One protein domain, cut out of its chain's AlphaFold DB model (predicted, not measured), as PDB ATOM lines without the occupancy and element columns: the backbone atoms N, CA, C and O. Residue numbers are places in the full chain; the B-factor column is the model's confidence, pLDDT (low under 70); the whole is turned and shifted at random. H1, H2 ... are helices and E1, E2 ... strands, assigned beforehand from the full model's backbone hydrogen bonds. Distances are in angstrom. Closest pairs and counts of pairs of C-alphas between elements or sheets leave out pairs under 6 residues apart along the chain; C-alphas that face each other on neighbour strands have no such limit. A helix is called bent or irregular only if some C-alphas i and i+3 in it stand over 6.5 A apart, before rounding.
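Overview. This is residues 3 to 192 of the 353 residues of the protein "Nicotinate phosphoribosyltransferase" of Aegilops tauschii subsp. strangulata (UniProt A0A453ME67). A small sheet of four parallel strands, E1 to E4, has three helices, H4, H5 and H6, side by side over one face, and H3 packs across H5 on the side away from the sheet. H7 and H8 lie toward the E4 end of the sheet, while the printed part starts in a thin arm of which residues 6 to 11 stick out. The printed part has 190 residues with eight named helices and four named strands, in the order H1 H2 H3 H4 E1 H5 E2 H6 E3 H7 E4 H8. The sheet's order is E1 E2 E3 E4, and the class is mixed, helices and strands. The whole is compact, with a radius of gyration of the C-alphas of 16.8 A and spans of 49 by 43 by 32 A.

Along the chain. In the sheet, E1 is residues 91 to 93, E2 residues 123 to 126, E3 residues 158 to 162 and E4 residues 182 to 184. E1 begins at C-alpha 91, (263.450, 214.438, 255.143), and E3, the longest strand, measures 13.1 A. H4, residues 73 to 85, is 18.3 A long; H5, residues 99 to 116, is 23.9 A; H6, residues 131 to 149, is the longest helix at 26.4 A. H5 is irregular: C-alphas 101 and 104 are 7.1 A apart. H3, residues 47 to 60, is 20.0 A long, and H7, residues 167 to 176, is 14.5 A. The short helices are H1, residues 3 to 8, H2, residues 18 to 21, and H8, residues 187 to 191. H1 begins at C-alpha 3, (262.234, 197.128, 242.010), and H8 ends at C-alpha 191, (277.935, 193.255, 249.369).

Arrangement. E1 and E2 are parallel at 21 degrees, with N 125 and O 92 2.8 A apart, within hydrogen-bond range. E2 and E3 are parallel at 25 degrees, with N 124 and O 158 at 2.9 A. E3 and E4 are parallel at 29 degrees, with N 184 and O 161 at 2.8 A. E1, H5, E2, then E2, H6, E3, then E3, H7, E4 are strand-helix-strand units, two parallel neighbour strands with a helix between, each with a right-handed crossover. H4, H5 and H6 are on one face of the sheet, making two layers, one of strands and one of helices. H5 has a height over the sheet of 9.2 A and H6 of 9.7 A, and both run along the strands. H4 and H5 touch, closest at the C-alphas of Leu 76 and Asn 106, 5.4 A, at a shallow tilt of 34 degrees, only just short of steep, the same way. H5 and H6 touch at a steep tilt of 39 degrees, the C-alphas of Val 104 and Thr 138 being closest at 6.9 A. H3 touches H5 at a steep tilt of 56 degrees, opposite ways, closest at the C-alphas of Leu 55 and Ala 109, 4.8 A. H2 touches H4, closest at the C-alphas of Val 21 and Ala 78, 5.2 A, and only grazes the sheet. H7 is not on the sheet and touches H6 only at their ends, only just, with 3 pairs of C-alphas within 8 A; the closest are those of Ala 132 and Leu 173, 6.1 A. H1 and H8 touch no helix. Each O i to N i+4 pair is within hydrogen-bond range in H1, H3, H4, H6, H7 and H8; in H5 11 of 14 are, and H2 is too short for such a pair.

Size, cuts and confidence. The two C-alphas farthest apart are those of Leu 7 and Ser 62, 51.0 A. The printed part has no cut. The links H2 to H3, residues 22 to 46, and H3 to H4, residues 61 to 72, are long. The mean pLDDT of the printed part is 95.0, and no printed residue is under 70.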
ATOM      1  N   ALA A   3     262.598 198.414 242.601       93.19
ATOM      2  CA  ALA A   3     262.234 197.128 242.010       93.19
ATOM      3  C   ALA A   3     261.792 196.137 243.092       93.19
ATOM      4  O   ALA A   3     260.772 195.470 242.945       93.19
ATOM      5  N   ALA A   4     262.507 196.109 244.218       91.38
ATOM      6  CA  ALA A   4     262.153 195.282 245.362       91.38
ATOM      7  C   ALA A   4     260.817 195.710 245.997       91.38
ATOM      8  O   ALA A   4     260.002 194.859 246.345       91.38
ATOM      9  N   GLY A   5     260.558 197.019 246.088       92.69
ATOM     10  CA  GLY A   5     259.265 197.530 246.551       92.69
ATOM     11  C   GLY A   5     258.109 197.138 245.630       92.69
ATOM     12  O   GLY A   5     257.086 196.661 246.106       92.69
ATOM     13  N   ARG A   6     258.299 197.238 244.307       93.75
ATOM     14  CA  ARG A   6     257.294 196.829 243.313       93.75
ATOM     15  C   ARG A   6     257.024 195.323 243.320       93.75
ATOM     16  O   ARG A   6     255.871 194.922 243.238       93.75
ATOM     17  N   LEU A   7     258.073 194.500 243.354       92.00
ATOM     18  CA  LEU A   7     257.950 193.044 243.219       92.00
ATOM     19  C   LEU A   7     257.508 192.359 244.513       92.00
ATOM     20  O   LEU A   7     256.814 191.349 244.456       92.00
ATOM     21  N   PHE A   8     257.919 192.887 245.667       90.00
ATOM     22  CA  PHE A   8     257.770 192.194 246.949       90.00
ATOM     23  C   PHE A   8     257.076 193.028 248.032       90.00
ATOM     24  O   PHE A   8     256.997 192.586 249.176       90.00
ATOM     25  N   GLY A   9     256.599 194.235 247.710       90.31
ATOM     26  CA  GLY A   9     255.923 195.107 248.674       90.31
ATOM     27  C   GLY A   9     256.839 195.639 249.781       90.31
ATOM     28  O   GLY A   9     256.362 196.011 250.850       90.31
ATOM     29  N   ILE A  10     258.159 195.655 249.561       91.19
ATOM     30  CA  ILE A  10     259.114 196.190 250.539       91.19
ATOM     31  C   ILE A  10     258.930 197.714 250.648       91.19
ATOM     32  O   ILE A  10     258.970 198.393 249.618       91.19
ATOM     33  N   PRO A  11     258.772 198.275 251.865       90.25
ATOM     34  CA  PRO A  11     258.628 199.715 252.046       90.25
ATOM     35  C   PRO A  11     259.786 200.502 251.420       90.25
ATOM     36  O   PRO A  11     260.957 200.197 251.645       90.25
ATOM     37  N   ILE A  12     259.453 201.538 250.649       89.75
ATOM     38  CA  ILE A  12     260.428 202.416 249.994       89.75
ATOM     39  C   ILE A  12     260.580 203.693 250.828       89.75
ATOM     40  O   ILE A  12     259.595 204.367 251.134       89.75
ATOM     41  N   ARG A  13     261.822 204.014 251.203       85.56
ATOM     42  CA  ARG A  13     262.226 205.202 251.975       85.56
ATOM     43  C   ARG A  13     263.595 205.700 251.488       85.56
ATOM     44  O   ARG A  13     264.281 204.968 250.775       85.56
ATOM     45  N   GLY A  14     263.993 206.902 251.917       71.88
ATOM     46  CA  GLY A  14     265.338 207.454 251.705       71.88
ATOM     47  C   GLY A  14     265.501 208.147 250.354       71.88
ATOM     48  O   GLY A  14     266.069 207.583 249.425       71.88
ATOM     49  N   THR A  15     264.985 209.368 250.245       76.19
ATOM     50  CA  THR A  15     264.754 210.057 248.964       76.19
ATOM     51  C   THR A  15     265.514 211.383 248.820       76.19
ATOM     52  O   THR A  15     265.212 212.145 247.905       76.19
ATOM     53  N   HIS A  16     266.497 211.658 249.686       86.19
ATOM     54  CA  HIS A  16     267.318 212.877 249.655       86.19
ATOM     55  C   HIS A  16     268.793 212.562 249.337       86.19
ATOM     56  O   HIS A  16     269.323 211.534 249.781       86.19
ATOM     57  N   SER A  17     269.464 213.430 248.574       93.56
ATOM     58  CA  SER A  17     270.856 213.250 248.125       93.56
ATOM     59  C   SER A  17     271.649 214.559 248.168       93.56
ATOM     60  O   SER A  17     271.069 215.634 248.032       93.56
ATOM     61  N   HIS A  18     272.975 214.466 248.317       95.00
ATOM     62  CA  HIS A  18     273.854 215.642 248.276       95.00
ATOM     63  C   HIS A  18     273.804 216.338 246.916       95.00
ATOM     64  O   HIS A  18     273.747 217.557 246.866       95.00
ATOM     65  N   ALA A  19     273.740 215.568 245.823       96.00
ATOM     66  CA  ALA A  19     273.665 216.113 244.469       96.00
ATOM     67  C   ALA A  19     272.445 217.028 244.266       96.00
ATOM     68  O   ALA A  19     272.558 218.037 243.578       96.00
ATOM     69  N   PHE A  20     271.305 216.689 244.883       96.06
ATOM     70  CA  PHE A  20     270.117 217.540 244.864       96.06
ATOM     71  C   PHE A  20     270.320 218.818 245.682       96.06
ATOM     72  O   PHE A  20     269.945 219.883 245.222       96.06
ATOM     73  N   VAL A  21     270.942 218.746 246.865       96.62
ATOM     74  CA  VAL A  21     271.237 219.955 247.660       96.62
ATOM     75  C   VAL A  21     272.163 220.895 246.894       96.62
ATOM     76  O   VAL A  21     271.886 222.082 246.773       96.62
ATOM     77  N   SER A  22     273.238 220.352 246.327       96.31
ATOM     78  CA  SER A  22     274.264 221.131 245.634       96.31
ATOM     79  C   SER A  22     273.835 221.674 244.269       96.31
ATOM     80  O   SER A  22     274.614 222.392 243.650       96.31
ATOM     81  N   SER A  23     272.663 221.292 243.750       96.56
ATOM     82  CA  SER A  23     272.187 221.777 242.448       96.56
ATOM     83  C   SER A  23     271.476 223.125 242.516       96.56
ATOM     84  O   SER A  23     271.168 223.667 241.461       96.56
ATOM     85  N   PHE A  24     271.184 223.632 243.716       96.69
ATOM     86  CA  PHE A  24     270.543 224.931 243.907       96.69
ATOM     87  C   PHE A  24     271.590 226.029 244.080       96.69
ATOM     88  O   PHE A  24     272.670 225.788 244.621       96.69
ATOM     89  N   LEU A  25     271.252 227.245 243.662       94.62
ATOM     90  CA  LEU A  25     272.049 228.450 243.900       94.62
ATOM     91  C   LEU A  25     271.419 229.346 244.970       94.62
ATOM     92  O   LEU A  25     272.148 229.903 245.790       94.62
ATOM     93  N   GLY A  26     270.090 229.424 245.030       94.88
ATOM     94  CA  GLY A  26     269.373 230.294 245.963       94.88
ATOM     95  C   GLY A  26     267.853 230.132 245.896       94.88
ATOM     96  O   GLY A  26     267.325 229.345 245.111       94.88
ATOM     97  N   LEU A  27     267.138 230.864 246.755       94.62
ATOM     98  CA  LEU A  27     265.672 230.793 246.879       94.62
ATOM     99  C   LEU A  27     264.934 231.355 245.655       94.62
ATOM    100  O   LEU A  27     263.776 231.021 245.405       94.62
ATOM    101  N   ASP A  28     265.609 232.196 244.883       93.88
ATOM    102  CA  ASP A  28     265.170 232.795 243.627       93.88
ATOM    103  C   ASP A  28     264.965 231.770 242.497       93.88
ATOM    104  O   ASP A  28     264.207 232.039 241.565       93.88
ATOM    105  N   GLU A  29     265.529 230.564 242.613       92.00
ATOM    106  CA  GLU A  29     265.273 229.457 241.679       92.00
ATOM    107  C   GLU A  29     263.916 228.764 241.908       92.00
ATOM    108  O   GLU A  29     263.452 227.995 241.060       92.00
ATOM    109  N   ILE A  30     263.245 229.028 243.037       95.06
ATOM    110  CA  ILE A  30     261.940 228.440 243.359       95.06
ATOM    111  C   ILE A  30     260.837 229.248 242.669       95.06
ATOM    112  O   ILE A  30     260.428 230.313 243.135       95.06
ATOM    113  N   ILE A  31     260.350 228.714 241.548       92.44
ATOM    114  CA  ILE A  31     259.320 229.356 240.718       92.44
ATOM    115  C   ILE A  31     257.931 229.220 241.350       92.44
ATOM    116  O   ILE A  31     257.227 230.215 241.513       92.44
ATOM    117  N   ASP A  32     257.528 227.995 241.699       93.69
ATOM    118  CA  ASP A  32     256.251 227.733 242.362       93.69
ATOM    119  C   ASP A  32     256.460 227.708 243.874       93.69
ATOM    120  O   ASP A  32     257.078 226.792 244.414       93.69
ATOM    121  N   LYS A  33     255.986 228.760 244.540       96.81
ATOM    122  CA  LYS A  33     256.167 228.982 245.979       96.81
ATOM    123  C   LYS A  33     254.927 228.621 246.782       96.81
ATOM    124  O   LYS A  33     254.938 228.753 248.005       96.81
ATOM    125  N   ALA A  34     253.857 228.206 246.116       97.12
ATOM    126  CA  ALA A  34     252.595 227.988 246.776       97.12
ATOM    127  C   ALA A  34     252.538 226.611 247.449       97.12
ATOM    128  O   ALA A  34     252.847 225.590 246.840       97.12
ATOM    129  N   LEU A  35     252.046 226.565 248.686       97.44
ATOM    130  CA  LEU A  35     251.772 225.320 249.398       97.44
ATOM    131  C   LEU A  35     250.343 225.325 249.939       97.44
ATOM    132  O   LEU A  35     249.935 226.239 250.651       97.44
ATOM    133  N   SER A  36     249.576 224.285 249.620       96.62
ATOM    134  CA  SER A  36     248.255 224.067 250.229       96.62
ATOM    135  C   SER A  36     248.413 223.379 251.579       96.62
ATOM    136  O   SER A  36     249.276 222.511 251.716       96.62
ATOM    137  N   SER A  37     247.592 223.733 252.565       95.81
ATOM    138  CA  SER A  37     247.588 223.077 253.874       95.81
ATOM    139  C   SER A  37     247.213 221.599 253.762       95.81
ATOM    140  O   SER A  37     246.571 221.171 252.802       95.81
ATOM    141  N   SER A  38     247.616 220.807 254.754       94.75
ATOM    142  CA  SER A  38     247.386 219.352 254.771       94.75
ATOM    143  C   SER A  38     245.907 218.940 254.698       94.75
ATOM    144  O   SER A  38     245.589 217.873 254.176       94.75
ATOM    145  N   ASP A  39     245.004 219.789 255.188       93.75
ATOM    146  CA  ASP A  39     243.548 219.619 255.154       93.75
ATOM    147  C   ASP A  39     242.888 220.259 253.915       93.75
ATOM    148  O   ASP A  39     241.677 220.142 253.729       93.75
ATOM    149  N   GLY A  40     243.670 220.946 253.074       92.06
ATOM    150  CA  GLY A  40     243.208 221.668 251.890       92.06
ATOM    151  C   GLY A  40     242.397 222.937 252.175       92.06
ATOM    152  O   GLY A  40     241.834 223.504 251.240       92.06
ATOM    153  N   SER A  41     242.301 223.384 253.433       92.44
ATOM    154  CA  SER A  41     241.474 224.537 253.817       92.44
ATOM    155  C   SER A  41     242.126 225.891 253.525       92.44
ATOM    156  O   SER A  41     241.423 226.883 253.327       92.44
ATOM    157  N   ASN A  42     243.458 225.940 253.485       93.38
ATOM    158  CA  ASN A  42     244.237 227.152 253.292       93.38
ATOM    159  C   ASN A  42     245.328 226.939 252.238       93.38
ATOM    160  O   ASN A  42     245.781 225.823 251.982       93.38
ATOM    161  N   LYS A  43     245.790 228.034 251.641       95.06
ATOM    162  CA  LYS A  43     246.894 228.041 250.691       95.06
ATOM    163  C   LYS A  43     247.843 229.181 251.035       95.06
ATOM    164  O   LYS A  43     247.465 230.348 251.021       95.06
ATOM    165  N   CYS A  44     249.081 228.832 251.363       95.94
ATOM    166  CA  CYS A  44     250.168 229.788 251.494       95.94
ATOM    167  C   CYS A  44     250.686 230.082 250.086       95.94
ATOM    168  O   CYS A  44     251.237 229.192 249.449       95.94
ATOM    169  N   GLU A  45     250.471 231.297 249.582       96.44
ATOM    170  CA  GLU A  45     250.929 231.685 248.236       96.44
ATOM    171  C   GLU A  45     252.453 231.867 248.158       96.44
ATOM    172  O   GLU A  45     253.026 231.778 247.076       96.44
ATOM    173  N   ASP A  46     253.114 232.091 249.298       97.00
ATOM    174  CA  ASP A  46     254.566 232.243 249.374       97.00
ATOM    175  C   ASP A  46     255.151 231.506 250.586       97.00
ATOM    176  O   ASP A  46     255.423 232.074 251.648       97.00
ATOM    177  N   PHE A  47     255.336 230.199 250.411       97.94
ATOM    178  CA  PHE A  47     255.954 229.329 251.402       97.94
ATOM    179  C   PHE A  47     257.436 229.656 251.622       97.94
ATOM    180  O   PHE A  47     257.947 229.459 252.721       97.94
ATOM    181  N   VAL A  48     258.122 230.198 250.610       97.88
ATOM    182  CA  VAL A  48     259.535 230.592 250.712       97.88
ATOM    183  C   VAL A  48     259.692 231.691 251.759       97.88
ATOM    184  O   VAL A  48     260.455 231.526 252.710       97.88
ATOM    185  N   SER A  49     258.871 232.740 251.666       97.62
ATOM    186  CA  SER A  49     258.838 233.809 252.668       97.62
ATOM    187  C   SER A  49     258.501 233.280 254.069       97.62
ATOM    188  O   SER A  49     259.037 233.758 255.072       97.62
ATOM    189  N   LEU A  50     257.614 232.283 254.184       98.00
ATOM    190  CA  LEU A  50     257.296 231.654 255.472       98.00
ATOM    191  C   LEU A  50     258.516 230.936 256.076       98.00
ATOM    192  O   LEU A  50     258.766 231.069 257.276       98.00
ATOM    193  N   VAL A  51     259.289 230.222 255.257       98.38
ATOM    194  CA  VAL A  51     260.535 229.564 255.673       98.38
ATOM    195  C   VAL A  51     261.574 230.586 256.135       98.38
ATOM    196  O   VAL A  51     262.138 230.425 257.218       98.38
ATOM    197  N   GLU A  52     261.803 231.655 255.369       98.00
ATOM    198  CA  GLU A  52     262.750 232.717 255.741       98.00
ATOM    199  C   GLU A  52     262.362 233.372 257.073       98.00
ATOM    200  O   GLU A  52     263.199 233.541 257.963       98.00
ATOM    201  N   ASN A  53     261.070 233.655 257.263       97.94
ATOM    202  CA  ASN A  53     260.548 234.188 258.520       97.94
ATOM    203  C   ASN A  53     260.820 233.250 259.703       97.94
ATOM    204  O   ASN A  53     261.171 233.713 260.791       97.94
ATOM    205  N   TRP A  54     260.666 231.937 259.518       98.00
ATOM    206  CA  TRP A  54     261.008 230.962 260.553       98.00
ATOM    207  C   TRP A  54     262.504 230.906 260.829       98.00
ATOM    208  O   TRP A  54     262.886 230.867 261.996       98.00
ATOM    209  N   LEU A  55     263.353 230.974 259.804       97.50
ATOM    210  CA  LEU A  55     264.801 231.001 259.997       97.50
ATOM    211  C   LEU A  55     265.236 232.210 260.839       97.50
ATOM    212  O   LEU A  55     265.980 232.047 261.807       97.50
ATOM    213  N   VAL A  56     264.699 233.399 260.545       96.56
ATOM    214  CA  VAL A  56     264.953 234.623 261.325       96.56
ATOM    215  C   VAL A  56     264.452 234.482 262.766       96.56
ATOM    216  O   VAL A  56     265.159 234.846 263.707       96.56
ATOM    217  N   LYS A  57     263.255 233.912 262.975       96.38
ATOM    218  CA  LYS A  57     262.720 233.646 264.325       96.38
ATOM    219  C   LYS A  57     263.623 232.702 265.119       96.38
ATOM    220  O   LYS A  57     263.898 232.979 266.284       96.38
ATOM    221  N   ILE A  58     264.092 231.615 264.504       96.25
ATOM    222  CA  ILE A  58     265.005 230.656 265.139       96.25
ATOM    223  C   ILE A  58     266.327 231.345 265.495       96.25
ATOM    224  O   ILE A  58     266.826 231.173 266.603       96.25
ATOM    225  N   GLN A  59     266.880 232.156 264.591       94.19
ATOM    226  CA  GLN A  59     268.130 232.884 264.825       94.19
ATOM    227  C   GLN A  59     268.011 233.888 265.987       94.19
ATOM    228  O   GLN A  59     268.958 234.087 266.749       94.19
ATOM    229  N   GLY A  60     266.836 234.508 266.143       93.31
ATOM    230  CA  GLY A  60     266.527 235.432 267.235       93.31
ATOM    231  C   GLY A  60     266.168 234.767 268.570       93.31
ATOM    232  O   GLY A  60     266.081 235.472 269.580       93.31
ATOM    233  N   ALA A  61     265.963 233.446 268.600       93.44
ATOM    234  CA  ALA A  61     265.537 232.719 269.792       93.44
ATOM    235  C   ALA A  61     266.596 232.759 270.898       93.44
ATOM    236  O   ALA A  61     267.788 232.532 270.675       93.44
ATOM    237  N   SER A  62     266.151 233.008 272.127       89.25
ATOM    238  CA  SER A  62     267.055 233.185 273.267       89.25
ATOM    239  C   SER A  62     267.795 231.894 273.629       89.25
ATOM    240  O   SER A  62     268.988 231.929 273.934       89.25
ATOM    241  N   SER A  63     267.107 230.756 273.519       88.75
ATOM    242  CA  SER A  63     267.636 229.415 273.786       88.75
ATOM    243  C   SER A  63     268.618 228.898 272.730       88.75
ATOM    244  O   SER A  63     269.360 227.958 273.011       88.75
ATOM    245  N   LEU A  64     268.652 229.518 271.546       89.25
ATOM    246  CA  LEU A  64     269.506 229.142 270.408       89.25
ATOM    247  C   LEU A  64     270.497 230.251 270.026       89.25
ATOM    248  O   LEU A  64     271.171 230.190 268.994       89.25
ATOM    249  N   ARG A  65     270.598 231.291 270.861       87.00
ATOM    250  CA  ARG A  65     271.467 232.436 270.603       87.00
ATOM    251  C   ARG A  65     272.923 231.978 270.510       87.00
ATOM    252  O   ARG A  65     273.475 231.415 271.452       87.00
ATOM    253  N   GLY A  66     273.562 232.298 269.388       83.75
ATOM    254  CA  GLY A  66     274.959 231.945 269.124       83.75
ATOM    255  C   GLY A  66     275.168 230.503 268.658       83.75
ATOM    256  O   GLY A  66     276.312 230.125 268.415       83.75
ATOM    257  N   SER A  67     274.102 229.709 268.497       85.56
ATOM    258  CA  SER A  67     274.196 228.354 267.939       85.56
ATOM    259  C   SER A  67     274.543 228.365 266.447       85.56
ATOM    260  O   SER A  67     275.274 227.491 265.988       85.56
ATOM    261  N   PHE A  68     274.067 229.365 265.699       93.06
ATOM    262  CA  PHE A  68     274.411 229.586 264.293       93.06
ATOM    263  C   PHE A  68     274.311 231.075 263.921       93.06
ATOM    264  O   PHE A  68     273.718 231.872 264.652       93.06
ATOM    265  N   GLY A  69     274.950 231.447 262.809       90.25
ATOM    266  CA  GLY A  69     274.939 232.795 262.235       90.25
ATOM    267  C   GLY A  69     274.140 232.811 260.936       90.25
ATOM    268  O   GLY A  69     272.942 232.548 260.952       90.25
ATOM    269  N   GLU A  70     274.801 233.107 259.821       91.69
ATOM    270  CA  GLU A  70     274.234 232.911 258.484       91.69
ATOM    271  C   GLU A  70     274.300 231.431 258.083       91.69
ATOM    272  O   GLU A  70     275.300 230.754 258.338       91.69
ATOM    273  N   THR A  71     273.234 230.936 257.453       96.75
ATOM    274  CA  THR A  71     273.159 229.581 256.899       96.75
ATOM    275  C   THR A  71     273.353 229.606 255.383       96.75
ATOM    276  O   THR A  71     273.211 230.645 254.730       96.75
ATOM    277  N   ASN A  72     273.667 228.450 254.794       97.56
ATOM    278  CA  ASN A  72     273.783 228.325 253.348       97.56
ATOM    279  C   ASN A  72     272.398 228.477 252.685       97.56
ATOM    280  O   ASN A  72     271.492 227.677 252.930       97.56
ATOM    281  N   GLN A  73     272.245 229.502 251.841       96.62
ATOM    282  CA  GLN A  73     270.975 229.822 251.176       96.62
ATOM    283  C   GLN A  73     270.594 228.804 250.098       96.62
ATOM    284  O   GLN A  73     269.417 228.504 249.920       96.62
ATOM    285  N   SER A  74     271.582 228.230 249.414       96.25
ATOM    286  CA  SER A  74     271.371 227.173 248.426       96.25
ATOM    287  C   SER A  74     270.810 225.905 249.083       96.25
ATOM    288  O   SER A  74     269.879 225.289 248.571       96.25
ATOM    289  N   GLU A  75     271.310 225.556 250.272       97.75
ATOM    290  CA  GLU A  75     270.798 224.443 251.078       97.75
ATOM    291  C   GLU A  75     269.362 224.688 251.556       97.75
ATOM    292  O   GLU A  75     268.512 223.802 251.442       97.75
ATOM    293  N   LEU A  76     269.064 225.903 252.030       98.25
ATOM    294  CA  LEU A  76     267.705 226.298 252.407       98.25
ATOM    295  C   LEU A  76     266.746 226.216 251.213       98.25
ATOM    296  O   LEU A  76     265.626 225.714 251.354       98.25
ATOM    297  N   ALA A  77     267.187 226.657 250.033       98.06
ATOM    298  CA  ALA A  77     266.411 226.583 248.802       98.06
ATOM    299  C   ALA A  77     266.126 225.140 248.385       98.06
ATOM    300  O   ALA A  77     264.976 224.802 248.097       98.06
ATOM    301  N   ALA A  78     267.129 224.265 248.447       97.94
ATOM    302  CA  ALA A  78     266.952 222.848 248.168       97.94
ATOM    303  C   ALA A  78     265.929 222.206 249.118       97.94
ATOM    304  O   ALA A  78     265.004 221.526 248.670       97.94
ATOM    305  N   PHE A  79     266.043 222.449 250.428       98.38
ATOM    306  CA  PHE A  79     265.106 221.903 251.413       98.38
ATOM    307  C   PHE A  79     263.686 222.438 251.223       98.38
ATOM    308  O   PHE A  79     262.730 221.666 251.281       98.38
ATOM    309  N   THR A  80     263.547 223.735 250.946       98.31
ATOM    310  CA  THR A  80     262.251 224.377 250.693       98.31
ATOM    311  C   THR A  80     261.595 223.813 249.436       98.31
ATOM    312  O   THR A  80     260.431 223.422 249.470       98.31
ATOM    313  N   SER A  81     262.356 223.680 248.346       97.50
ATOM    314  CA  SER A  81     261.899 223.061 247.097       97.50
ATOM    315  C   SER A  81     261.461 221.607 247.309       97.50
ATOM    316  O   SER A  81     260.397 221.187 246.850       97.50
ATOM    317  N   TYR A  82     262.223 220.841 248.095       96.81
ATOM    318  CA  TYR A  82     261.857 219.471 248.444       96.81
ATOM    319  C   TYR A  82     260.565 219.401 249.264       96.81
ATOM    320  O   TYR A  82     259.721 218.537 249.020       96.81
ATOM    321  N   ALA A  83     260.399 220.297 250.236       97.19
ATOM    322  CA  ALA A  83     259.208 220.382 251.071       97.19
ATOM    323  C   ALA A  83     257.959 220.773 250.270       97.19
ATOM    324  O   ALA A  83     256.895 220.209 250.516       97.19
ATOM    325  N   LEU A  84     258.090 221.664 249.283       97.31
ATOM    326  CA  LEU A  84     257.009 222.024 248.361       97.31
ATOM    327  C   LEU A  84     256.537 220.819 247.535       97.31
ATOM    328  O   LEU A  84     255.338 220.588 247.401       97.31
ATOM    329  N   ALA A  85     257.473 220.012 247.030       95.12
ATOM    330  CA  ALA A  85     257.148 218.819 246.251       95.12
ATOM    331  C   ALA A  85     256.641 217.645 247.113       95.12
ATOM    332  O   ALA A  85     255.786 216.870 246.681       95.12
ATOM    333  N   PHE A  86     257.172 217.493 248.331       95.19
ATOM    334  CA  PHE A  86     256.953 216.326 249.190       95.19
ATOM    335  C   PHE A  86     256.627 216.699 250.650       95.19
ATOM    336  O   PHE A  86     257.294 216.210 251.571       95.19
ATOM    337  N   PRO A  87     255.573 217.493 250.913       95.69
ATOM    338  CA  PRO A  87     255.323 218.068 252.241       95.69
ATOM    339  C   PRO A  87     255.031 217.009 253.317       95.69
ATOM    340  O   PRO A  87     255.427 217.152 254.471       95.69
ATOM    341  N   ASN A  88     254.415 215.885 252.934       94.38
ATOM    342  CA  ASN A  88     254.116 214.758 253.830       94.38
ATOM    343  C   ASN A  88     255.323 213.856 254.141       94.38
ATOM    344  O   ASN A  88     255.230 212.955 254.974       94.38
ATOM    345  N   SER A  89     256.432 214.023 253.422       93.62
ATOM    346  CA  SER A  89     257.587 213.125 253.500       93.62
ATOM    347  C   SER A  89     258.918 213.872 253.514       93.62
ATOM    348  O   SER A  89     259.936 213.317 253.101       93.62
ATOM    349  N   PHE A  90     258.913 215.121 253.987       96.19
ATOM    350  CA  PHE A  90     260.106 215.955 254.057       96.19
ATOM    351  C   PHE A  90     261.143 215.344 255.008       96.19
ATOM    352  O   PHE A  90     260.932 215.267 256.221       96.19
ATOM    353  N   LEU A  91     262.259 214.891 254.437       95.19
ATOM    354  CA  LEU A  91     263.450 214.438 255.143       95.19
ATOM    355  C   LEU A  91     264.655 215.130 254.521       95.19
ATOM    356  O   LEU A  91     264.846 215.014 253.311       95.19
ATOM    357  N   ALA A  92     265.462 215.810 255.330       96.88
ATOM    358  CA  ALA A  92     266.583 216.609 254.839       96.88
ATOM    359  C   ALA A  92     267.934 215.947 255.115       96.88
ATOM    360  O   ALA A  92     268.155 215.381 256.184       96.88
ATOM    361  N   LEU A  93     268.849 216.045 254.153       96.69
ATOM    362  CA  LEU A  93     270.253 215.669 254.318       96.69
ATOM    363  C   LEU A  93     271.041 216.894 254.777       96.69
ATOM    364  O   LEU A  93     271.261 217.802 253.978       96.69
ATOM    365  N   VAL A  94     271.399 216.938 256.058       97.75
ATOM    366  CA  VAL A  94     271.796 218.188 256.737       97.75
ATOM    367  C   VAL A  94     273.304 218.418 256.811       97.75
ATOM    368  O   VAL A  94     273.750 219.391 257.402       97.75
ATOM    369  N   ASP A  95     274.109 217.535 256.241       96.75
ATOM    370  CA  ASP A  95     275.568 217.566 256.328       96.75
ATOM    371  C   ASP A  95     276.241 217.897 254.989       96.75
ATOM    372  O   ASP A  95     277.387 217.526 254.758       96.75
ATOM    373  N   THR A  96     275.547 218.610 254.095       96.56
ATOM    374  CA  THR A  96     276.142 219.021 252.811       96.56
ATOM    375  C   THR A  96     277.200 220.112 252.996       96.56
ATOM    376  O   THR A  96     278.222 220.086 252.314       96.56
ATOM    377  N   TYR A  97     276.975 221.053 253.921       95.88
ATOM    378  CA  TYR A  97     277.914 222.145 254.205       95.88
ATOM    379  C   TYR A  97     278.385 222.145 255.663       95.88
ATOM    380  O   TYR A  97     279.574 221.991 255.925       95.88
ATOM    381  N   ASP A  98     277.463 222.314 256.614       97.12
ATOM    382  CA  ASP A  98     277.738 222.233 258.051       97.12
ATOM    383  C   ASP A  98     276.454 221.848 258.791       97.12
ATOM    384  O   ASP A  98     275.437 222.534 258.675       97.12
ATOM    385  N   VAL A  99     276.513 220.768 259.570       97.50
ATOM    386  CA  VAL A  99     275.348 220.211 260.267       97.50
ATOM    387  C   VAL A  99     274.730 221.208 261.234       97.50
ATOM    388  O   VAL A  99     273.534 221.473 261.161       97.50
ATOM    389  N   MET A 100     275.522 221.772 262.143       97.31
ATOM    390  CA  MET A 100     274.984 222.554 263.259       97.31
ATOM    391  C   MET A 100     274.816 224.030 262.909       97.31
ATOM    392  O   MET A 100     273.950 224.694 263.475       97.31
ATOM    393  N   ARG A 101     275.626 224.547 261.979       96.94
ATOM    394  CA  ARG A 101     275.603 225.958 261.577       96.94
ATOM    395  C   ARG A 101     274.707 226.236 260.378       96.94
ATOM    396  O   ARG A 101     274.348 227.391 260.193       96.94
ATOM    397  N   SER A 102     274.358 225.227 259.576       97.94
ATOM    398  CA  SER A 102     273.558 225.413 258.361       97.94
ATOM    399  C   SER A 102     272.412 224.412 258.253       97.94
ATOM    400  O   SER A 102     271.251 224.810 258.331       97.94
ATOM    401  N   GLY A 103     272.706 223.116 258.153       98.19
ATOM    402  CA  GLY A 103     271.714 222.116 257.769       98.19
ATOM    403  C   GLY A 103     270.605 221.905 258.797       98.19
ATOM    404  O   GLY A 103     269.431 221.919 258.436       98.19
ATOM    405  N   VAL A 104     270.941 221.751 260.082       98.44
ATOM    406  CA  VAL A 104     269.950 221.608 261.164       98.44
ATOM    407  C   VAL A 104     269.101 222.878 261.323       98.44
ATOM    408  O   VAL A 104     267.874 222.741 261.341       98.44
ATOM    409  N   PRO A 105     269.674 224.099 261.372       98.38
ATOM    410  CA  PRO A 105     268.884 225.331 261.355       98.38
ATOM    411  C   PRO A 105     267.953 225.454 260.138       98.38
ATOM    412  O   PRO A 105     266.760 225.711 260.309       98.38
ATOM    413  N   ASN A 106     268.462 225.203 258.926       98.62
ATOM    414  CA  ASN A 106     267.683 225.257 257.685       98.62
ATOM    415  C   ASN A 106     266.541 224.232 257.687       98.62
ATOM    416  O   ASN A 106     265.401 224.562 257.360       98.62
ATOM    417  N   PHE A 107     266.818 222.995 258.112       98.56
ATOM    418  CA  PHE A 107     265.791 221.971 258.285       98.56
ATOM    419  C   PHE A 107     264.713 222.424 259.271       98.56
ATOM    420  O   PHE A 107     263.529 222.270 258.978       98.56
ATOM    421  N   CYS A 108     265.096 222.992 260.419       98.50
ATOM    422  CA  CYS A 108     264.134 223.448 261.422       98.50
ATOM    423  C   CYS A 108     263.236 224.561 260.878       98.50
ATOM    424  O   CYS A 108     262.030 224.514 261.106       98.50
ATOM    425  N   ALA A 109     263.789 225.514 260.124       98.56
ATOM    426  CA  ALA A 109     263.010 226.577 259.495       98.56
ATOM    427  C   ALA A 109     261.936 226.012 258.549       98.56
ATOM    428  O   ALA A 109     260.758 226.347 258.670       98.56
ATOM    429  N   VAL A 110     262.325 225.082 257.670       98.62
ATOM    430  CA  VAL A 110     261.398 224.423 256.736       98.62
ATOM    431  C   VAL A 110     260.383 223.546 257.471       98.62
ATOM    432  O   VAL A 110     259.197 223.567 257.153       98.62
ATOM    433  N   ALA A 111     260.816 222.794 258.485       98.50
ATOM    434  CA  ALA A 111     259.947 221.914 259.258       98.50
ATOM    435  C   ALA A 111     258.890 222.686 260.067       98.50
ATOM    436  O   ALA A 111     257.750 222.233 260.155       98.50
ATOM    437  N   LEU A 112     259.240 223.848 260.628       98.56
ATOM    438  CA  LEU A 112     258.293 224.722 261.328       98.56
ATOM    439  C   LEU A 112     257.315 225.391 260.354       98.56
ATOM    440  O   LEU A 112     256.116 225.398 260.616       98.56
ATOM    441  N   ALA A 113     257.791 225.852 259.194       98.38
ATOM    442  CA  ALA A 113     256.918 226.361 258.137       98.38
ATOM    443  C   ALA A 113     255.921 225.290 257.653       98.38
ATOM    444  O   ALA A 113     254.736 225.567 257.477       98.38
ATOM    445  N   LEU A 114     256.372 224.041 257.487       98.00
ATOM    446  CA  LEU A 114     255.497 222.905 257.186       98.00
ATOM    447  C   LEU A 114     254.475 222.650 258.302       98.00
ATOM    448  O   LEU A 114     253.312 222.374 258.001       98.00
ATOM    449  N   ASN A 115     254.888 222.764 259.566       97.44
ATOM    450  CA  ASN A 115     254.009 222.597 260.723       97.44
ATOM    451  C   ASN A 115     252.885 223.644 260.756       97.44
ATOM    452  O   ASN A 115     251.741 223.279 261.020       97.44
ATOM    453  N   ASP A 116     253.167 224.903 260.406       96.75
ATOM    454  CA  ASP A 116     252.138 225.947 260.258       96.75
ATOM    455  C   ASP A 116     251.098 225.597 259.177       96.75
ATOM    456  O   ASP A 116     249.933 225.977 259.273       96.75
ATOM    457  N   MET A 117     251.504 224.819 258.171       97.31
ATOM    458  CA  MET A 117     250.639 224.310 257.101       97.31
ATOM    459  C   MET A 117     249.986 222.955 257.441       97.31
ATOM    460  O   MET A 117     249.318 222.342 256.601       97.31
ATOM    461  N   GLY A 118     250.157 222.472 258.675       96.31
ATOM    462  CA  GLY A 118     249.601 221.216 259.183       96.31
ATOM    463  C   GLY A 118     250.348 219.955 258.739       96.31
ATOM    464  O   GLY A 118     249.867 218.847 258.965       96.31
ATOM    465  N   TYR A 119     251.514 220.091 258.107       96.88
ATOM    466  CA  TYR A 119     252.370 218.959 257.761       96.88
ATOM    467  C   TYR A 119     253.358 218.642 258.879       96.88
ATOM    468  O   TYR A 119     253.685 219.476 259.717       96.88
ATOM    469  N   LYS A 120     253.893 217.420 258.864       95.50
ATOM    470  CA  LYS A 120     254.929 216.991 259.801       95.50
ATOM    471  C   LYS A 120     256.149 216.492 259.041       95.50
ATOM    472  O   LYS A 120     256.066 215.504 258.314       95.50
ATOM    473  N   ALA A 121     257.286 217.148 259.264       95.88
ATOM    474  CA  ALA A 121     258.570 216.680 258.760       95.88
ATOM    475  C   ALA A 121     258.890 215.273 259.297       95.88
ATOM    476  O   ALA A 121     258.620 214.950 260.457       95.88
ATOM    477  N   VAL A 122     259.481 214.432 258.450       95.50
ATOM    478  CA  VAL A 122     259.865 213.061 258.806       95.50
ATOM    479  C   VAL A 122     261.107 213.067 259.687       95.50
ATOM    480  O   VAL A 122     261.145 212.332 260.673       95.50
ATOM    481  N   GLY A 123     262.109 213.876 259.341       96.75
ATOM    482  CA  GLY A 123     263.359 213.951 260.088       96.75
ATOM    483  C   GLY A 123     264.552 214.416 259.270       96.75
ATOM    484  O   GLY A 123     264.399 214.983 258.189       96.75
ATOM    485  N   ILE A 124     265.744 214.139 259.783       97.75
ATOM    486  CA  ILE A 124     267.010 214.453 259.120       97.75
ATOM    487  C   ILE A 124     267.822 213.192 258.832       97.75
ATOM    488  O   ILE A 124     267.615 212.145 259.455       97.75
ATOM    489  N   ARG A 125     268.782 213.311 257.915       97.56
ATOM    490  CA  ARG A 125     269.848 212.339 257.695       97.56
ATOM    491  C   ARG A 125     271.216 212.979 257.922       97.56
ATOM    492  O   ARG A 125     271.479 214.048 257.378       97.56
ATOM    493  N   LEU A 126     272.052 212.295 258.698       97.06
ATOM    494  CA  LEU A 126     273.485 212.540 258.866       97.06
ATOM    495  C   LEU A 126     274.242 211.473 258.072       97.06
ATOM    496  O   LEU A 126     273.936 210.295 258.243       97.06
ATOM    497  N   ASP A 127     275.184 211.861 257.214       94.81
ATOM    498  CA  ASP A 127     275.948 210.959 256.337       94.81
ATOM    499  C   ASP A 127     277.474 211.103 256.496       94.81
ATOM    500  O   ASP A 127     278.253 210.523 255.741       94.81
ATOM    501  N   SER A 128     277.933 211.875 257.481       93.12
ATOM    502  CA  SER A 128     279.350 212.145 257.725       93.12
ATOM    503  C   SER A 128     279.596 212.720 259.129       93.12
ATOM    504  O   SER A 128     278.665 213.034 259.876       93.12
ATOM    505  N   GLY A 129     280.875 212.840 259.503       91.88
ATOM    506  CA  GLY A 129     281.307 213.387 260.793       91.88
ATOM    507  C   GLY A 129     281.179 212.414 261.973       91.88
ATOM    508  O   GLY A 129     280.982 211.212 261.800       91.88
ATOM    509  N   ASP A 130     281.323 212.941 263.195       94.25
ATOM    510  CA  ASP A 130     281.080 212.181 264.429       94.25
ATOM    511  C   ASP A 130     279.568 212.039 264.647       94.25
ATOM    512  O   ASP A 130     278.913 212.912 265.219       94.25
ATOM    513  N   LEU A 131     279.009 210.935 264.151       96.12
ATOM    514  CA  LEU A 131     277.571 210.665 264.180       96.12
ATOM    515  C   LEU A 131     276.993 210.656 265.603       96.12
ATOM    516  O   LEU A 131     275.860 211.098 265.806       96.12
ATOM    517  N   ALA A 132     277.748 210.179 266.597       96.38
ATOM    518  CA  ALA A 132     277.288 210.154 267.981       96.38
ATOM    519  C   ALA A 132     277.158 211.581 268.521       96.38
ATOM    520  O   ALA A 132     276.066 211.977 268.934       96.38
ATOM    521  N   TYR A 133     278.225 212.378 268.421       97.19
ATOM    522  CA  TYR A 133     278.216 213.780 268.839       97.19
ATOM    523  C   TYR A 133     277.144 214.593 268.102       97.19
ATOM    524  O   TYR A 133     276.316 215.253 268.731       97.19
ATOM    525  N   LEU A 134     277.109 214.501 266.770       97.94
ATOM    526  CA  LEU A 134     276.185 215.272 265.939       97.94
ATOM    527  C   LEU A 134     274.725 214.906 266.210       97.94
ATOM    528  O   LEU A 134     273.881 215.800 266.266       97.94
ATOM    529  N   SER A 135     274.412 213.626 266.431       98.19
ATOM    530  CA  SER A 135     273.048 213.221 266.791       98.19
ATOM    531  C   SER A 135     272.608 213.820 268.131       98.19
ATOM    532  O   SER A 135     271.485 214.316 268.235       98.19
ATOM    533  N   ILE A 136     273.496 213.849 269.131       98.38
ATOM    534  CA  ILE A 136     273.218 214.410 270.459       98.38
ATOM    535  C   ILE A 136     272.995 215.921 270.374       98.38
ATOM    536  O   ILE A 136     272.006 216.431 270.903       98.38
ATOM    537  N   GLU A 137     273.883 216.647 269.695       98.06
ATOM    538  CA  GLU A 137     273.740 218.098 269.538       98.06
ATOM    539  C   GLU A 137     272.495 218.460 268.723       98.06
ATOM    540  O   GLU A 137     271.753 219.372 269.094       98.06
ATOM    541  N   THR A 138     272.181 217.681 267.686       98.44
ATOM    542  CA  THR A 138     270.942 217.859 266.920       98.44
ATOM    543  C   THR A 138     269.707 217.619 267.790       98.44
ATOM    544  O   THR A 138     268.772 218.423 267.779       98.44
ATOM    545  N   ARG A 139     269.697 216.563 268.614       98.44
ATOM    546  CA  ARG A 139     268.589 216.284 269.539       98.44
ATOM    547  C   ARG A 139     268.389 217.414 270.546       98.44
ATOM    548  O   ARG A 139     267.244 217.783 270.824       98.44
ATOM    549  N   LYS A 140     269.472 217.988 271.079       97.94
ATOM    550  CA  LYS A 140     269.409 219.165 271.962       97.94
ATOM    551  C   LYS A 140     268.798 220.363 271.239       97.94
ATOM    552  O   LYS A 140     267.912 221.003 271.804       97.94
ATOM    553  N   PHE A 141     269.213 220.618 269.997       98.12
ATOM    554  CA  PHE A 141     268.661 221.687 269.164       98.12
ATOM    555  C   PHE A 141     267.152 221.500 268.946       98.12
ATOM    556  O   PHE A 141     266.372 222.417 269.196       98.12
ATOM    557  N   PHE A 142     266.704 220.292 268.587       98.38
ATOM    558  CA  PHE A 142     265.278 219.986 268.427       98.38
ATOM    559  C   PHE A 142     264.485 220.160 269.730       98.38
ATOM    560  O   PHE A 142     263.390 220.721 269.716       98.38
ATOM    561  N   CYS A 143     265.032 219.729 270.870       98.12
ATOM    562  CA  CYS A 143     264.400 219.943 272.174       98.12
ATOM    563  C   CYS A 143     264.293 221.433 272.540       98.12
ATOM    564  O   CYS A 143     263.333 221.830 273.202       98.12
ATOM    565  N   ALA A 144     265.271 222.254 272.152       97.38
ATOM    566  CA  ALA A 144     265.225 223.699 272.360       97.38
ATOM    567  C   ALA A 144     264.142 224.352 271.487       97.38
ATOM    568  O   ALA A 144     263.341 225.115 272.016       97.38
ATOM    569  N   ILE A 145     264.039 223.968 270.208       97.38
ATOM    570  CA  ILE A 145     262.960 224.406 269.305       97.38
ATOM    571  C   ILE A 145     261.578 224.065 269.877       97.38
ATOM    572  O   ILE A 145     260.711 224.935 269.941       97.38
ATOM    573  N   GLU A 146     261.374 222.821 270.330       97.25
ATOM    574  CA  GLU A 146     260.105 222.386 270.932       97.25
ATOM    575  C   GLU A 146     259.706 223.271 272.118       97.25
ATOM    576  O   GLU A 146     258.547 223.667 272.232       97.25
ATOM    577  N   LYS A 147     260.665 223.603 272.990       96.69
ATOM    578  CA  LYS A 147     260.419 224.427 274.180       96.69
ATOM    579  C   LYS A 147     260.193 225.899 273.847       96.69
ATOM    580  O   LYS A 147     259.285 226.493 274.416       96.69
ATOM    581  N   GLU A 148     261.008 226.481 272.967       95.94
ATOM    582  CA  GLU A 148     260.939 227.908 272.622       95.94
ATOM    583  C   GLU A 148     259.648 228.238 271.868       95.94
ATOM    584  O   GLU A 148     258.992 229.236 272.157       95.94
ATOM    585  N   PHE A 149     259.267 227.386 270.912       96.44
ATOM    586  CA  PHE A 149     258.155 227.651 269.996       96.44
ATOM    587  C   PHE A 149     256.896 226.828 270.298       96.44
ATOM    588  O   PHE A 149     255.896 226.962 269.599       96.44
ATOM    589  N   GLY A 150     256.915 225.983 271.333       94.75
ATOM    590  CA  GLY A 150     255.748 225.214 271.778       94.75
ATOM    591  C   GLY A 150     255.285 224.131 270.795       94.75
ATOM    592  O   GLY A 150     254.126 223.721 270.835       94.75
ATOM    593  N   VAL A 151     256.167 223.660 269.906       94.69
ATOM    594  CA  VAL A 151     255.832 222.665 268.873       94.69
ATOM    595  C   VAL A 151     256.008 221.254 269.428       94.69
ATOM    596  O   VAL A 151     257.072 220.640 269.324       94.69
ATOM    597  N   VAL A 152     254.946 220.748 270.055       94.62
ATOM    598  CA  VAL A 152     254.947 219.464 270.772       94.62
ATOM    599  C   VAL A 152     255.427 218.314 269.881       94.62
ATOM    600  O   VAL A 152     254.903 218.064 268.796       94.62
ATOM    601  N   GLY A 153     256.403 217.557 270.383       94.19
ATOM    602  CA  GLY A 153     256.979 216.397 269.712       94.19
ATOM    603  C   GLY A 153     258.103 216.714 268.724       94.19
ATOM    604  O   GLY A 153     258.681 215.765 268.186       94.19
ATOM    605  N   PHE A 154     258.457 217.987 268.508       97.06
ATOM    606  CA  PHE A 154     259.566 218.370 267.630       97.06
ATOM    607  C   PHE A 154     260.919 217.847 268.141       97.06
ATOM    608  O   PHE A 154     261.740 217.382 267.353       97.06
ATOM    609  N   GLY A 155     261.124 217.781 269.459       97.31
ATOM    610  CA  GLY A 155     262.295 217.179 270.097       97.31
ATOM    611  C   GLY A 155     262.481 215.694 269.775       97.31
ATOM    612  O   GLY A 155     263.596 215.188 269.861       97.31
ATOM    613  N   LYS A 156     261.425 214.996 269.333       96.94
ATOM    614  CA  LYS A 156     261.444 213.581 268.912       96.94
ATOM    615  C   LYS A 156     261.503 213.400 267.390       96.94
ATOM    616  O   LYS A 156     261.202 212.319 266.888       96.94
ATOM    617  N   THR A 157     261.847 214.450 266.647       97.88
ATOM    618  CA  THR A 157     262.052 214.375 265.194       97.88
ATOM    619  C   THR A 157     263.130 213.341 264.860       97.88
ATOM    620  O   THR A 157     264.164 213.305 265.521       97.88
ATOM    621  N   ASN A 158     262.881 212.485 263.865       97.69
ATOM    622  CA  ASN A 158     263.734 211.328 263.585       97.69
ATOM    623  C   ASN A 158     265.133 211.762 263.113       97.69
ATOM    624  O   ASN A 158     265.256 212.596 262.212       97.69
ATOM    625  N   ILE A 159     266.174 211.165 263.687       98.00
ATOM    626  CA  ILE A 159     267.561 211.294 263.241       98.00
ATOM    627  C   ILE A 159     267.982 209.975 262.595       98.00
ATOM    628  O   ILE A 159     268.150 208.954 263.263       98.00
ATOM    629  N   THR A 160     268.170 209.996 261.277       96.94
ATOM    630  CA  THR A 160     268.731 208.868 260.527       96.94
ATOM    631  C   THR A 160     270.233 209.059 260.361       96.94
ATOM    632  O   THR A 160     270.660 210.122 259.922       96.94
ATOM    633  N   ALA A 161     271.038 208.038 260.638       96.19
ATOM    634  CA  ALA A 161     272.459 208.046 260.299       96.19
ATOM    635  C   ALA A 161     272.745 207.071 259.156       96.19
ATOM    636  O   ALA A 161     272.327 205.914 259.191       96.19
ATOM    637  N   SER A 162     273.477 207.525 258.154       92.25
ATOM    638  CA  SER A 162     274.187 206.709 257.173       92.25
ATOM    639  C   SER A 162     275.673 207.092 257.222       92.25
ATOM    640  O   SER A 162     276.001 208.043 257.922       92.25
ATOM    641  N   ASN A 163     276.549 206.279 256.613       87.00
ATOM    642  CA  ASN A 163     278.006 206.460 256.409       87.00
ATOM    643  C   ASN A 163     278.777 205.193 256.799       87.00
ATOM    644  O   ASN A 163     279.045 204.977 257.980       87.00
ATOM    645  N   ASP A 164     279.094 204.340 255.821       86.38
ATOM    646  CA  ASP A 164     279.935 203.141 256.001       86.38
ATOM    647  C   ASP A 164     279.643 202.324 257.276       86.38
ATOM    648  O   ASP A 164     280.520 201.759 257.934       86.38
ATOM    649  N   LEU A 165     278.357 202.248 257.621       93.25
ATOM    650  CA  LEU A 165     277.893 201.569 258.818       93.25
ATOM    651  C   LEU A 165     278.006 200.054 258.648       93.25
ATOM    652  O   LEU A 165     277.636 199.494 257.616       93.25
ATOM    653  N   ASN A 166     278.472 199.390 259.697       93.62
ATOM    654  CA  ASN A 166     278.554 197.944 259.820       93.62
ATOM    655  C   ASN A 166     278.312 197.543 261.284       93.62
ATOM    656  O   ASN A 166     278.027 198.376 262.146       93.62
ATOM    657  N   GLU A 167     278.391 196.253 261.584       92.19
ATOM    658  CA  GLU A 167     278.092 195.718 262.908       92.19
ATOM    659  C   GLU A 167     279.042 196.204 264.007       92.19
ATOM    660  O   GLU A 167     278.636 196.196 265.173       92.19
ATOM    661  N   GLU A 168     280.281 196.567 263.665       91.62
ATOM    662  CA  GLU A 168     281.297 197.065 264.597       91.62
ATOM    663  C   GLU A 168     281.116 198.559 264.857       91.62
ATOM    664  O   GLU A 168     281.113 198.984 266.013       91.62
ATOM    665  N   THR A 169     280.890 199.356 263.809       92.69
ATOM    666  CA  THR A 169     280.671 200.801 263.952       92.69
ATOM    667  C   THR A 169     279.363 201.094 264.680       92.69
ATOM    668  O   THR A 169     279.337 201.949 265.562       92.69
ATOM    669  N   ILE A 170     278.299 200.325 264.420       94.50
ATOM    670  CA  ILE A 170     277.044 200.426 265.178       94.50
ATOM    671  C   ILE A 170     277.250 200.024 266.649       94.50
ATOM    672  O   ILE A 170     276.687 200.653 267.542       94.50
ATOM    673  N   ASP A 171     278.055 198.998 266.942       93.50
ATOM    674  CA  ASP A 171     278.363 198.606 268.327       93.50
ATOM    675  C   ASP A 171     279.159 199.696 269.067       93.50
ATOM    676  O   ASP A 171     278.861 200.005 270.221       93.50
ATOM    677  N   ALA A 172     280.121 200.330 268.389       92.94
ATOM    678  CA  ALA A 172     280.878 201.460 268.920       92.94
ATOM    679  C   ALA A 172     279.980 202.677 269.203       92.94
ATOM    680  O   ALA A 172     280.040 203.227 270.304       92.94
ATOM    681  N   LEU A 173     279.097 203.039 268.263       94.38
ATOM    682  CA  LEU A 173     278.115 204.112 268.450       94.38
ATOM    683  C   LEU A 173     277.224 203.837 269.670       94.38
ATOM    684  O   LEU A 173     277.075 204.703 270.531       94.38
ATOM    685  N   ASN A 174     276.671 202.625 269.787       95.25
ATOM    686  CA  ASN A 174     275.823 202.250 270.925       95.25
ATOM    687  C   ASN A 174     276.562 202.360 272.271       95.25
ATOM    688  O   ASN A 174     275.968 202.769 273.265       95.25
ATOM    689  N   LYS A 175     277.856 202.012 272.316       94.94
ATOM    690  CA  LYS A 175     278.690 202.129 273.528       94.94
ATOM    691  C   LYS A 175     278.999 203.576 273.904       94.94
ATOM    692  O   LYS A 175     279.053 203.882 275.091       94.94
ATOM    693  N   GLN A 176     279.225 204.441 272.917       94.81
ATOM    694  CA  GLN A 176     279.458 205.873 273.132       94.81
ATOM    695  C   GLN A 176     278.187 206.590 273.614       94.81
ATOM    696  O   GLN A 176     278.277 207.561 274.364       94.81
ATOM    697  N   GLY A 177     277.019 206.082 273.216       95.88
ATOM    698  CA  GLY A 177     275.735 206.749 273.377       95.88
ATOM    699  C   GLY A 177     275.480 207.710 272.216       95.88
ATOM    700  O   GLY A 177     276.353 208.480 271.822       95.88
ATOM    701  N   HIS A 178     274.277 207.652 271.651       97.38
ATOM    702  CA  HIS A 178     273.847 208.489 270.532       97.38
ATOM    703  C   HIS A 178     272.336 208.730 270.589       97.38
ATOM    704  O   HIS A 178     271.611 208.025 271.286       97.38
ATOM    705  N   GLU A 179     271.857 209.664 269.773       98.06
ATOM    706  CA  GLU A 179     270.434 210.013 269.631       98.06
ATOM    707  C   GLU A 179     269.876 209.658 268.238       98.06
ATOM    708  O   GLU A 179     268.815 210.137 267.839       98.06
ATOM    709  N   VAL A 180     270.606 208.827 267.479       97.75
ATOM    710  CA  VAL A 180     270.164 208.245 266.199       97.75
ATOM    711  C   VAL A 180     269.002 207.270 266.416       97.75
ATOM    712  O   VAL A 180     269.119 206.327 267.196       97.75
ATOM    713  N   ASP A 181     267.915 207.455 265.667       97.19
ATOM    714  CA  ASP A 181     266.707 206.622 265.726       97.19
ATOM    715  C   ASP A 181     266.692 205.525 264.648       97.19
ATOM    716  O   ASP A 181     265.983 204.521 264.767       97.19
ATOM    717  N   SER A 182     267.434 205.715 263.552       95.44
ATOM    718  CA  SER A 182     267.495 204.745 262.456       95.44
ATOM    719  C   SER A 182     268.822 204.774 261.697       95.44
ATOM    720  O   SER A 182     269.461 205.813 261.566       95.44
ATOM    721  N   PHE A 183     269.228 203.614 261.171       95.25
ATOM    722  CA  PHE A 183     270.489 203.443 260.448       95.25
ATOM    723  C   PHE A 183     270.251 203.084 258.977       95.25
ATOM    724  O   PHE A 183     269.541 202.125 258.663       95.25
ATOM    725  N   GLY A 184     270.873 203.835 258.073       93.62
ATOM    726  CA  GLY A 184     270.938 203.554 256.644       93.62
ATOM    727  C   GLY A 184     272.227 202.813 256.299       93.62
ATOM    728  O   GLY A 184     273.292 203.420 256.236       93.62
ATOM    729  N   ILE A 185     272.129 201.506 256.048       93.88
ATOM    730  CA  ILE A 185     273.284 200.655 255.730       93.88
ATOM    731  C   ILE A 185     273.276 200.300 254.240       93.88
ATOM    732  O   ILE A 185     272.340 199.666 253.749       93.88
ATOM    733  N   GLY A 186     274.325 200.714 253.527       91.25
ATOM    734  CA  GLY A 186     274.495 200.479 252.094       91.25
ATOM    735  C   GLY A 186     275.486 199.355 251.794       91.25
ATOM    736  O   GLY A 186     275.137 198.173 251.827       91.25
ATOM    737  N   THR A 187     276.724 199.745 251.481       90.75
ATOM    738  CA  THR A 187     277.788 198.886 250.940       90.75
ATOM    739  C   THR A 187     277.995 197.608 251.748       90.75
ATOM    740  O   THR A 187     277.928 196.519 251.178       90.75
ATOM    741  N   TYR A 188     278.173 197.714 253.068       93.31
ATOM    742  CA  TYR A 188     278.478 196.564 253.927       93.31
ATOM    743  C   TYR A 188     277.388 195.490 253.905       93.31
ATOM    744  O   TYR A 188     277.698 194.305 253.779       93.31
ATOM    745  N   LEU A 189     276.118 195.906 253.948       91.75
ATOM    746  CA  LEU A 189     274.979 194.991 253.954       91.75
ATOM    747  C   LEU A 189     274.755 194.339 252.585       91.75
ATOM    748  O   LEU A 189     274.556 193.131 252.506       91.75
ATOM    749  N   VAL A 190     274.773 195.122 251.501       91.19
ATOM    750  CA  VAL A 190     274.432 194.613 250.158       91.19
ATOM    751  C   VAL A 190     275.532 193.727 249.579       91.19
ATOM    752  O   VAL A 190     275.237 192.790 248.841       91.19
ATOM    753  N   THR A 191     276.792 194.014 249.899       92.75
ATOM    754  CA  THR A 191     277.935 193.255 249.369       92.75
ATOM    755  C   THR A 191     278.360 192.097 250.266       92.75
ATOM    756  O   THR A 191     279.225 191.321 249.867       92.75
ATOM    757  N   CYS A 192     277.770 191.975 251.464       92.31
ATOM    758  CA  CYS A 192     278.260 191.092 252.522       92.31
ATOM    759  C   CYS A 192     279.770 191.287 252.739       92.31
ATOM    760  O   CYS A 192     280.526 190.322 252.704       92.31
TER     761      CYS A 192